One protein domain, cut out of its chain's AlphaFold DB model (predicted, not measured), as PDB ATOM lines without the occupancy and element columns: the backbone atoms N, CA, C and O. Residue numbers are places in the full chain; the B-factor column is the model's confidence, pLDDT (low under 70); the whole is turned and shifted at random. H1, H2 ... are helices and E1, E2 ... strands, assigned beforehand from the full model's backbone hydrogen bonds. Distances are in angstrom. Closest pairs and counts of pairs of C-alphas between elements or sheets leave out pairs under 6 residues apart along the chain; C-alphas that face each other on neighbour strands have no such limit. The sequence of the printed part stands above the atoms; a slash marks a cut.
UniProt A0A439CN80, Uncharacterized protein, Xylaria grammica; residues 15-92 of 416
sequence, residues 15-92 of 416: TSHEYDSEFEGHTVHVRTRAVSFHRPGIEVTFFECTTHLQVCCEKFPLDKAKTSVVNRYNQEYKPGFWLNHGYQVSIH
ATOM      1  N   THR A  15      -0.191   1.047  -5.033       90.06
ATOM      2  CA  THR A  15       1.190   0.723  -4.672       90.06
ATOM      3  C   THR A  15       2.106   1.874  -5.066       90.06
ATOM      4  O   THR A  15       1.922   2.512  -6.106       90.06
ATOM      5  N   SER A  16       3.084   2.175  -4.211       89.19
ATOM      6  CA  SER A  16       4.098   3.193  -4.482       89.19
ATOM      7  C   SER A  16       5.494   2.603  -4.336       89.19
ATOM      8  O   SER A  16       5.758   1.806  -3.435       89.19
ATOM      9  N   HIS A  17       6.375   2.984  -5.256       88.69
ATOM     10  CA  HIS A  17       7.760   2.534  -5.298       88.69
ATOM     11  C   HIS A  17       8.679   3.741  -5.431       88.69
ATOM     12  O   HIS A  17       8.474   4.594  -6.295       88.69
ATOM     13  N   GLU A  18       9.703   3.796  -4.586       91.31
ATOM     14  CA  GLU A  18      10.719   4.844  -4.594       91.31
ATOM     15  C   GLU A  18      12.096   4.208  -4.694       91.31
ATOM     16  O   GLU A  18      12.384   3.225  -4.006       91.31
ATOM     17  N   TYR A  19      12.935   4.738  -5.575       87.69
ATOM     18  CA  TYR A  19      14.311   4.289  -5.707       87.69
ATOM     19  C   TYR A  19      15.190   5.371  -6.322       87.69
ATOM     20  O   TYR A  19      14.750   6.158  -7.160       87.69
ATOM     21  N   ASP A  20      16.462   5.356  -5.939       87.94
ATOM     22  CA  ASP A  20      17.494   6.136  -6.603       87.94
ATOM     23  C   ASP A  20      18.118   5.318  -7.733       87.94
ATOM     24  O   ASP A  20      18.269   4.095  -7.661       87.94
ATOM     25  N   SER A  21      18.463   5.988  -8.822       83.69
ATOM     26  CA  SER A  21      19.207   5.398  -9.928       83.69
ATOM     27  C   SER A  21      20.281   6.351 -10.404       83.69
ATOM     28  O   SER A  21      20.050   7.548 -10.570       83.69
ATOM     29  N   GLU A  22      21.463   5.800 -10.642       83.81
ATOM     30  CA  GLU A  22      22.594   6.544 -11.173       83.81
ATOM     31  C   GLU A  22      22.728   6.290 -12.673       83.81
ATOM     32  O   GLU A  22      22.843   5.151 -13.124       83.81
ATOM     33  N   PHE A  23      22.745   7.366 -13.460       78.06
ATOM     34  CA  PHE A  23      23.006   7.318 -14.894       78.06
ATOM     35  C   PHE A  23      24.140   8.274 -15.233       78.06
ATOM     36  O   PHE A  23      23.983   9.488 -15.137       78.06
ATOM     37  N   GLU A  24      25.277   7.731 -15.667       77.06
ATOM     38  CA  GLU A  24      26.390   8.524 -16.213       77.06
ATOM     39  C   GLU A  24      26.872   9.637 -15.259       77.06
ATOM     40  O   GLU A  24      27.213  10.737 -15.688       77.06
ATOM     41  N   GLY A  25      26.890   9.354 -13.952       78.38
ATOM     42  CA  GLY A  25      27.284  10.321 -12.921       78.38
ATOM     43  C   GLY A  25      26.178  11.301 -12.510       78.38
ATOM     44  O   GLY A  25      26.453  12.265 -11.799       78.38
ATOM     45  N   HIS A  26      24.937  11.070 -12.939       80.38
ATOM     46  CA  HIS A  26      23.763  11.788 -12.464       80.38
ATOM     47  C   HIS A  26      22.879  10.888 -11.609       80.38
ATOM     48  O   HIS A  26      22.483   9.809 -12.043       80.38
ATOM     49  N   THR A  27      22.498  11.376 -10.436       83.69
ATOM     50  CA  THR A  27      21.486  10.729  -9.602       83.69
ATOM     51  C   THR A  27      20.094  11.176 -10.038       83.69
ATOM     52  O   THR A  27      19.845  12.368 -10.259       83.69
ATOM     53  N   VAL A  28      19.187  10.213 -10.168       88.62
ATOM     54  CA  VAL A  28      17.758  10.437 -10.378       88.62
ATOM     55  C   VAL A  28      16.993   9.697  -9.307       88.62
ATOM     56  O   VAL A  28      17.116   8.480  -9.189       88.62
ATOM     57  N   HIS A  29      16.172  10.436  -8.576       91.56
ATOM     58  CA  HIS A  29      15.208   9.859  -7.660       91.56
ATOM     59  C   HIS A  29      13.906   9.600  -8.423       91.56
ATOM     60  O   HIS A  29      13.330  10.511  -9.031       91.56
ATOM     61  N   VAL A  30      13.473   8.345  -8.451       90.44
ATOM     62  CA  VAL A  30      12.287   7.900  -9.178       90.44
ATOM     63  C   VAL A  30      11.216   7.506  -8.177       90.44
ATOM     64  O   VAL A  30      11.410   6.589  -7.382       90.44
ATOM     65  N   ARG A  31      10.059   8.165  -8.262       92.44
ATOM     66  CA  ARG A  31       8.851   7.793  -7.524       92.44
ATOM     67  C   ARG A  31       7.778   7.345  -8.507       92.44
ATOM     68  O   ARG A  31       7.319   8.136  -9.331       92.44
ATOM     69  N   THR A  32       7.357   6.095  -8.400       89.44
ATOM     70  CA  THR A  32       6.246   5.529  -9.164       89.44
ATOM     71  C   THR A  32       5.037   5.356  -8.262       89.44
ATOM     72  O   THR A  32       5.145   4.822  -7.161       89.44
ATOM     73  N   ARG A  33       3.869   5.743  -8.772       92.69
ATOM     74  CA  ARG A  33       2.559   5.394  -8.224       92.69
ATOM     75  C   ARG A  33       1.839   4.494  -9.222       92.69
ATOM     76  O   ARG A  33       1.663   4.910 -10.364       92.69
ATOM     77  N   ALA A  34       1.429   3.305  -8.800       91.81
ATOM     78  CA  ALA A  34       0.676   2.359  -9.612       91.81
ATOM     79  C   ALA A  34      -0.688   2.083  -8.971       91.81
ATOM     80  O   ALA A  34      -0.772   1.626  -7.828       91.81
ATOM     81  N   VAL A  35      -1.755   2.367  -9.715       92.19
ATOM     82  CA  VAL A  35      -3.141   2.169  -9.280       92.19
ATOM     83  C   VAL A  35      -3.743   1.020 -10.074       92.19
ATOM     84  O   VAL A  35      -3.760   1.046 -11.306       92.19
ATOM     85  N   SER A  36      -4.216  -0.006  -9.373       91.50
ATOM     86  CA  SER A  36      -4.873  -1.144 -10.010       91.50
ATOM     87  C   SER A  36      -6.269  -0.775 -10.524       91.50
ATOM     88  O   SER A  36      -7.019  -0.039  -9.884       91.50
ATOM     89  N   PHE A  37      -6.650  -1.308 -11.684       89.94
ATOM     90  CA  PHE A  37      -8.005  -1.194 -12.211       89.94
ATOM     91  C   PHE A  37      -8.428  -2.459 -12.964       89.94
ATOM     92  O   PHE A  37      -7.605  -3.234 -13.454       89.94
ATOM     93  N   HIS A  38      -9.740  -2.664 -13.063       90.31
ATOM     94  CA  HIS A  38     -10.335  -3.833 -13.707       90.31
ATOM     95  C   HIS A  38     -11.145  -3.398 -14.927       90.31
ATOM     96  O   HIS A  38     -11.927  -2.449 -14.859       90.31
ATOM     97  N   ARG A  39     -10.971  -4.099 -16.052       82.94
ATOM     98  CA  ARG A  39     -11.806  -3.906 -17.244       82.94
ATOM     99  C   ARG A  39     -12.972  -4.899 -17.212       82.94
ATOM    100  O   ARG A  39     -12.723  -6.088 -17.014       82.94
ATOM    101  N   PRO A  40     -14.226  -4.458 -17.425       85.00
ATOM    102  CA  PRO A  40     -15.365  -5.367 -17.480       85.00
ATOM    103  C   PRO A  40     -15.131  -6.494 -18.497       85.00
ATOM    104  O   PRO A  40     -14.790  -6.229 -19.647       85.00
ATOM    105  N   GLY A  41     -15.306  -7.745 -18.064       88.19
ATOM    106  CA  GLY A  41     -15.156  -8.927 -18.921       88.19
ATOM    107  C   GLY A  41     -13.727  -9.459 -19.087       88.19
ATOM    108  O   GLY A  41     -13.539 -10.398 -19.854       88.19
ATOM    109  N   ILE A  42     -12.731  -8.908 -18.382       86.00
ATOM    110  CA  ILE A  42     -11.352  -9.418 -18.390       86.00
ATOM    111  C   ILE A  42     -10.938  -9.764 -16.953       86.00
ATOM    112  O   ILE A  42     -10.896  -8.885 -16.098       86.00
ATOM    113  N   GLU A  43     -10.578 -11.024 -16.686       90.38
ATOM    114  CA  GLU A  43     -10.122 -11.510 -15.361       90.38
ATOM    115  C   GLU A  43      -8.678 -11.096 -15.013       90.38
ATOM    116  O   GLU A  43      -7.974 -11.752 -14.248       90.38
ATOM    117  N   VAL A  44      -8.210 -10.000 -15.602       87.50
ATOM    118  CA  VAL A  44      -6.856  -9.484 -15.446       87.50
ATOM    119  C   VAL A  44      -6.917  -8.126 -14.764       87.50
ATOM    120  O   VAL A  44      -7.664  -7.241 -15.186       87.50
ATOM    121  N   THR A  45      -6.078  -7.944 -13.748       89.00
ATOM    122  CA  THR A  45      -5.820  -6.639 -13.135       89.00
ATOM    123  C   THR A  45      -4.827  -5.856 -13.991       89.00
ATOM    124  O   THR A  45      -3.743  -6.350 -14.310       89.00
ATOM    125  N   PHE A  46      -5.206  -4.635 -14.356       89.75
ATOM    126  CA  PHE A  46      -4.347  -3.684 -15.052       89.75
ATOM    127  C   PHE A  46      -3.812  -2.644 -14.068       89.75
ATOM    128  O   PHE A  46      -4.425  -2.404 -13.030       89.75
ATOM    129  N   PHE A  47      -2.703  -1.996 -14.412       90.88
ATOM    130  CA  PHE A  47      -2.084  -0.956 -13.594       90.88
ATOM    131  C   PHE A  47      -1.954   0.353 -14.368       90.88
ATOM    132  O   PHE A  47      -1.481   0.383 -15.503       90.88
ATOM    133  N   GLU A  48      -2.358   1.454 -13.753       90.31
ATOM    134  CA  GLU A  48      -2.092   2.798 -14.247       90.31
ATOM    135  C   GLU A  48      -0.919   3.396 -13.469       90.31
ATOM    136  O   GLU A  48      -1.004   3.610 -12.259       90.31
ATOM    137  N   CYS A  49       0.191   3.634 -14.168       90.31
ATOM    138  CA  CYS A  49       1.449   4.069 -13.578       90.31
ATOM    139  C   CYS A  49       1.690   5.555 -13.853       90.31
ATOM    140  O   CYS A  49       1.734   5.990 -15.007       90.31
ATOM    141  N   THR A  50       1.922   6.329 -12.794       90.56
ATOM    142  CA  THR A  50       2.402   7.716 -12.860       90.56
ATOM    143  C   THR A  50       3.813   7.782 -12.293       90.56
ATOM    144  O   THR A  50       4.060   7.290 -11.193       90.56
ATOM    145  N   THR A  51       4.739   8.401 -13.030       92.75
ATOM    146  CA  THR A  51       6.152   8.474 -12.626       92.75
ATOM    147  C   THR A  51       6.568   9.915 -12.377       92.75
ATOM    148  O   THR A  51       6.441  10.760 -13.264       92.75
ATOM    149  N   HIS A  52       7.134  10.187 -11.206       93.50
ATOM    150  CA  HIS A  52       7.835  11.426 -10.909       93.50
ATOM    151  C   HIS A  52       9.348  11.181 -10.941       93.50
ATOM    152  O   HIS A  52       9.874  10.363 -10.188       93.50
ATOM    153  N   LEU A  53      10.033  11.876 -11.849       91.69
ATOM    154  CA  LEU A  53      11.482  11.848 -12.013       91.69
ATOM    155  C   LEU A  53      12.068  13.121 -11.419       91.69
ATOM    156  O   LEU A  53      11.838  14.217 -11.931       91.69
ATOM    157  N   GLN A  54      12.865  12.975 -10.371       90.81
ATOM    158  CA  GLN A  54      13.582  14.079  -9.764       90.81
ATOM    159  C   GLN A  54      15.068  13.976 -10.119       90.81
ATOM    160  O   GLN A  54      15.785  13.106  -9.628       90.81
ATOM    161  N   VAL A  55      15.523  14.843 -11.027       89.25
ATOM    162  CA  VAL A  55      16.865  14.780 -11.634       89.25
ATOM    163  C   VAL A  55      17.840  15.750 -10.962       89.25
ATOM    164  O   VAL A  55      17.441  16.836 -10.537       89.25
ATOM    165  N   CYS A  56      19.135  15.406 -10.913       84.19
ATOM    166  CA  CYS A  56      20.153  16.282 -10.307       84.19
ATOM    167  C   CYS A  56      20.398  17.588 -11.094       84.19
ATOM    168  O   CYS A  56      20.853  18.575 -10.524       84.19
ATOM    169  N   CYS A  57      20.131  17.622 -12.410       82.31
ATOM    170  CA  CYS A  57      20.345  18.820 -13.232       82.31
ATOM    171  C   CYS A  57      19.572  18.802 -14.563       82.31
ATOM    172  O   CYS A  57      19.116  17.758 -15.023       82.31
ATOM    173  N   GLU A  58      19.506  19.959 -15.229       82.44
ATOM    174  CA  GLU A  58      18.864  20.146 -16.546       82.44
ATOM    175  C   GLU A  58      19.534  19.371 -17.689       82.44
ATOM    176  O   GLU A  58      18.911  19.112 -18.714       82.44
ATOM    177  N   LYS A  59      20.810  18.999 -17.533       81.12
ATOM    178  CA  LYS A  59      21.582  18.283 -18.564       81.12
ATOM    179  C   LYS A  59      21.352  16.770 -18.551       81.12
ATOM    180  O   LYS A  59      21.964  16.061 -19.345       81.12
ATOM    181  N   PHE A  60      20.507  16.280 -17.647       80.88
ATOM    182  CA  PHE A  60      20.225  14.863 -17.505       80.88
ATOM    183  C   PHE A  60      19.564  14.278 -18.775       80.88
ATOM    184  O   PHE A  60      18.570  14.835 -19.250       80.88
ATOM    185  N   PRO A  61      20.045  13.142 -19.322       84.56
ATOM    186  CA  PRO A  61      19.442  12.502 -20.491       84.56
ATOM    187  C   PRO A  61      18.122  11.798 -20.125       84.56
ATOM    188  O   PRO A  61      18.087  10.591 -19.881       84.56
ATOM    189  N   LEU A  62      17.019  12.556 -20.112       86.69
ATOM    190  CA  LEU A  62      15.686  12.095 -19.695       86.69
ATOM    191  C   LEU A  62      15.231  10.797 -20.372       86.69
ATOM    192  O   LEU A  62      14.596   9.967 -19.724       86.69
ATOM    193  N   ASP A  63      15.576  10.588 -21.642       88.25
ATOM    194  CA  ASP A  63      15.153   9.399 -22.388       88.25
ATOM    195  C   ASP A  63      15.699   8.101 -21.784       88.25
ATOM    196  O   ASP A  63      14.976   7.111 -21.717       88.25
ATOM    197  N   LYS A  64      16.924   8.112 -21.235       84.31
ATOM    198  CA  LYS A  64      17.512   6.927 -20.588       84.31
ATOM    199  C   LYS A  64      16.787   6.558 -19.297       84.31
ATOM    200  O   LYS A  64      16.510   5.379 -19.076       84.31
ATOM    201  N   ALA A  65      16.424   7.547 -18.474       85.56
ATOM    202  CA  ALA A  65      15.620   7.291 -17.276       85.56
ATOM    203  C   ALA A  65      14.240   6.743 -17.644       85.56
ATOM    204  O   ALA A  65      13.795   5.770 -17.043       85.56
ATOM    205  N   LYS A  66      13.589   7.302 -18.674       89.69
ATOM    206  CA  LYS A  66      12.306   6.787 -19.171       89.69
ATOM    207  C   LYS A  66      12.425   5.331 -19.626       89.69
ATOM    208  O   LYS A  66      11.599   4.512 -19.239       89.69
ATOM    209  N   THR A  67      13.470   4.979 -20.381       88.56
ATOM    210  CA  THR A  67      13.730   3.585 -20.774       88.56
ATOM    211  C   THR A  67      13.925   2.679 -19.558       88.56
ATOM    212  O   THR A  67      13.353   1.593 -19.512       88.56
ATOM    213  N   SER A  68      14.676   3.126 -18.546       86.06
ATOM    214  CA  SER A  68      14.883   2.359 -17.312       86.06
ATOM    215  C   SER A  68      13.580   2.121 -16.546       86.06
ATOM    216  O   SER A  68      13.331   1.006 -16.092       86.06
ATOM    217  N   VAL A  69      12.720   3.138 -16.447       88.19
ATOM    218  CA  VAL A  69      11.396   3.033 -15.814       88.19
ATOM    219  C   VAL A  69      10.506   2.041 -16.560       88.19
ATOM    220  O   VAL A  69       9.893   1.180 -15.940       88.19
ATOM    221  N   VAL A  70      10.475   2.107 -17.893       88.56
ATOM    222  CA  VAL A  70       9.705   1.162 -18.721       88.56
ATOM    223  C   VAL A  70      10.208  -0.269 -18.545       88.56
ATOM    224  O   VAL A  70       9.405  -1.187 -18.383       88.56
ATOM    225  N   ASN A  71      11.527  -0.471 -18.536       86.81
ATOM    226  CA  ASN A  71      12.112  -1.789 -18.300       86.81
ATOM    227  C   ASN A  71      11.716  -2.337 -16.930       86.81
ATOM    228  O   ASN A  71      11.401  -3.519 -16.820       86.81
ATOM    229  N   ARG A  72      11.667  -1.476 -15.913       85.62
ATOM    230  CA  ARG A  72      11.215  -1.851 -14.576       85.62
ATOM    231  C   ARG A  72       9.735  -2.223 -14.553       85.62
ATOM    232  O   ARG A  72       9.395  -3.269 -14.017       85.62
ATOM    233  N   TYR A  73       8.865  -1.455 -15.208       87.56
ATOM    234  CA  TYR A  73       7.448  -1.822 -15.330       87.56
ATOM    235  C   TYR A  73       7.247  -3.156 -16.039       87.56
ATOM    236  O   TYR A  73       6.393  -3.929 -15.632       87.56
ATOM    237  N   ASN A  74       8.066  -3.469 -17.042       87.69
ATOM    238  CA  ASN A  74       8.035  -4.772 -17.707       87.69
ATOM    239  C   ASN A  74       8.560  -5.930 -16.839       87.69
ATOM    240  O   ASN A  74       8.287  -7.085 -17.159       87.69
ATOM    241  N   GLN A  75       9.333  -5.643 -15.787       87.75
ATOM    242  CA  GLN A  75       9.796  -6.638 -14.814       87.75
ATOM    243  C   GLN A  75       8.775  -6.846 -13.689       87.75
ATOM    244  O   GLN A  75       8.548  -7.980 -13.277       87.75
ATOM    245  N   GLU A  76       8.172  -5.762 -13.195       86.81
ATOM    246  CA  GLU A  76       7.222  -5.789 -12.074       86.81
ATOM    247  C   GLU A  76       5.808  -6.193 -12.517       86.81
ATOM    248  O   GLU A  76       5.101  -6.896 -11.793       86.81
ATOM    249  N   TYR A  77       5.407  -5.812 -13.729       86.75
ATOM    250  CA  TYR A  77       4.090  -6.087 -14.291       86.75
ATOM    251  C   TYR A  77       4.220  -6.843 -15.613       86.75
ATOM    252  O   TYR A  77       5.157  -6.648 -16.388       86.75
ATOM    253  N   LYS A  78       3.239  -7.699 -15.921       83.12
ATOM    254  CA  LYS A  78       3.218  -8.396 -17.213       83.12
ATOM    255  C   LYS A  78       3.152  -7.370 -18.360       83.12
ATOM    256  O   LYS A  78       2.332  -6.448 -18.294       83.12
ATOM    257  N   PRO A  79       3.966  -7.511 -19.424       82.69
ATOM    258  CA  PRO A  79       3.885  -6.630 -20.584       82.69
ATOM    259  C   PRO A  79       2.454  -6.533 -21.132       82.69
ATOM    260  O   PRO A  79       1.779  -7.545 -21.314       82.69
ATOM    261  N   GLY A  80       1.985  -5.304 -21.363       82.12
ATOM    262  CA  GLY A  80       0.617  -5.014 -21.810       82.12
ATOM    263  C   GLY A  80      -0.432  -4.906 -20.694       82.12
ATOM    264  O   GLY A  80      -1.590  -4.621 -20.989       82.12
ATOM    265  N   PHE A  81      -0.055  -5.120 -19.427       86.38
ATOM    266  CA  PHE A  81      -0.968  -5.060 -18.275       86.38
ATOM    267  C   PHE A  81      -0.798  -3.757 -17.481       86.38
ATOM    268  O   PHE A  81      -1.407  -3.576 -16.431       86.38
ATOM    269  N   TRP A  82       0.016  -2.830 -17.981       89.88
ATOM    270  CA  TRP A  82       0.246  -1.528 -17.372       89.88
ATOM    271  C   TRP A  82       0.193  -0.417 -18.426       89.88
ATOM    272  O   TRP A  82       0.488  -0.641 -19.603       89.88
ATOM    273  N   LEU A  83      -0.200   0.783 -18.003       85.12
ATOM    274  CA  LEU A  83      -0.293   1.986 -18.829       85.12
ATOM    275  C   LEU A  83       0.513   3.111 -18.179       85.12
ATOM    276  O   LEU A  83       0.343   3.387 -16.994       85.12
ATOM    277  N   ASN A  84       1.382   3.775 -18.945       84.12
ATOM    278  CA  ASN A  84       2.079   4.970 -18.469       84.12
ATOM    279  C   ASN A  84       1.219   6.208 -18.713       84.12
ATOM    280  O   ASN A  84       1.019   6.583 -19.869       84.12
ATOM    281  N   HIS A  85       0.766   6.865 -17.650       82.38
ATOM    282  CA  HIS A  85      -0.020   8.094 -17.767       82.38
ATOM    283  C   HIS A  85       0.848   9.358 -17.925       82.38
ATOM    284  O   HIS A  85       0.333  10.467 -18.054       82.38
ATOM    285  N   GLY A  86       2.176   9.204 -17.939       76.56
ATOM    286  CA  GLY A  86       3.127  10.276 -18.206       76.56
ATOM    287  C   GLY A  86       4.228  10.396 -17.155       76.56
ATOM    288  O   GLY A  86       4.259   9.704 -16.135       76.56
ATOM    289  N   TYR A  87       5.155  11.313 -17.431       82.25
ATOM    290  CA  TYR A  87       6.282  11.629 -16.561       82.25
ATOM    291  C   TYR A  87       6.145  13.058 -16.048       82.25
ATOM    292  O   TYR A  87       6.068  13.995 -16.841       82.25
ATOM    293  N   GLN A  88       6.174  13.232 -14.731       87.81
ATOM    294  CA  GLN A  88       6.391  14.534 -14.108       87.81
ATOM    295  C   GLN A  88       7.882  14.668 -13.802       87.81
ATOM    296  O   GLN A  88       8.464  13.772 -13.198       87.81
ATOM    297  N   VAL A  89       8.516  15.756 -14.239       84.44
ATOM    298  CA  VAL A  89       9.961  15.960 -14.063       84.44
ATOM    299  C   VAL A  89      10.199  17.178 -13.184       84.44
ATOM    300  O   VAL A  89       9.702  18.262 -13.483       84.44
ATOM    301  N   SER A  90      10.993  17.013 -12.130       88.38
ATOM    302  CA  SER A  90      11.485  18.110 -11.296       88.38
ATOM    303  C   SER A  90      13.009  18.061 -11.179       88.38
ATOM    304  O   SER A  90      13.629  17.011 -11.326       88.38
ATOM    305  N   ILE A  91      13.637  19.217 -10.955       83.44
ATOM    306  CA  ILE A  91      15.096  19.333 -10.831       83.44
ATOM    307  C   ILE A  91      15.431  19.603  -9.365       83.44
ATOM    308  O   ILE A  91      15.009  20.619  -8.807       83.44
ATOM    309  N   HIS A  92      16.197  18.711  -8.735       75.62
ATOM    310  CA  HIS A  92      16.664  18.899  -7.362       75.62
ATOM    311  C   HIS A  92      17.900  19.808  -7.360       75.62
ATOM    312  O   HIS A  92      18.947  19.445  -7.882       75.62
TER     313      HIS A  92
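Overview. This is residues 15 to 92 of the 416 residues of an uncharacterized protein of Xylaria grammica (UniProt A0A439CN80). A twisted four-stranded sheet curls round one helix, H1, in two layers, with the E2-E3 hairpin running out to one end of a rod. The 78 printed residues include, in order, E1, E2, E3, H1 and E4; the mixed sheet runs E1, E2, E3, E4. The class is mixed, helices and strands; the whole is only just compact, close to loose, radius of gyration of the C-alphas 13.7 A, spanning 46 by 18 by 17 A.

Along the chain. E1, residues 15 to 23, begins at C-alpha 15 (1.190, 0.723, -4.672) and measures 25.0 A. E2, 26 to 38, measures 37.5 A; E3, 45 to 55, 31.2 A; H1, 62 to 76, 21.2 A. E4, 82 to 91, 26.4 A, bends by 53 degrees at residue 85 and ends at C-alpha 91 (15.096, 19.333, -10.831).

Arrangement. E1, E2 and E3 form a meander, antiparallel neighbours in two hairpins; within hydrogen-bond range are N 19 and O 30, 3.0 A, and N 31 and O 52, 2.9 A. E3, H1 and E4 form a strand-helix-strand unit, parallel strands joined through a helix, its crossover right-handed; N 53 and O 88 are within range, 2.8 A. H1 is on the sheet; its closest C-alphas with E4 are Tyr 73 and Trp 82, 7.5 A. In H1 every O i to N i+4 pair is within range.

Size, cuts and confidence. The farthest C-alphas, Gly 25 and Gly 41, are 47.0 A apart. The printed part has no cut and no long link; no printed residue is under 70 in pLDDT.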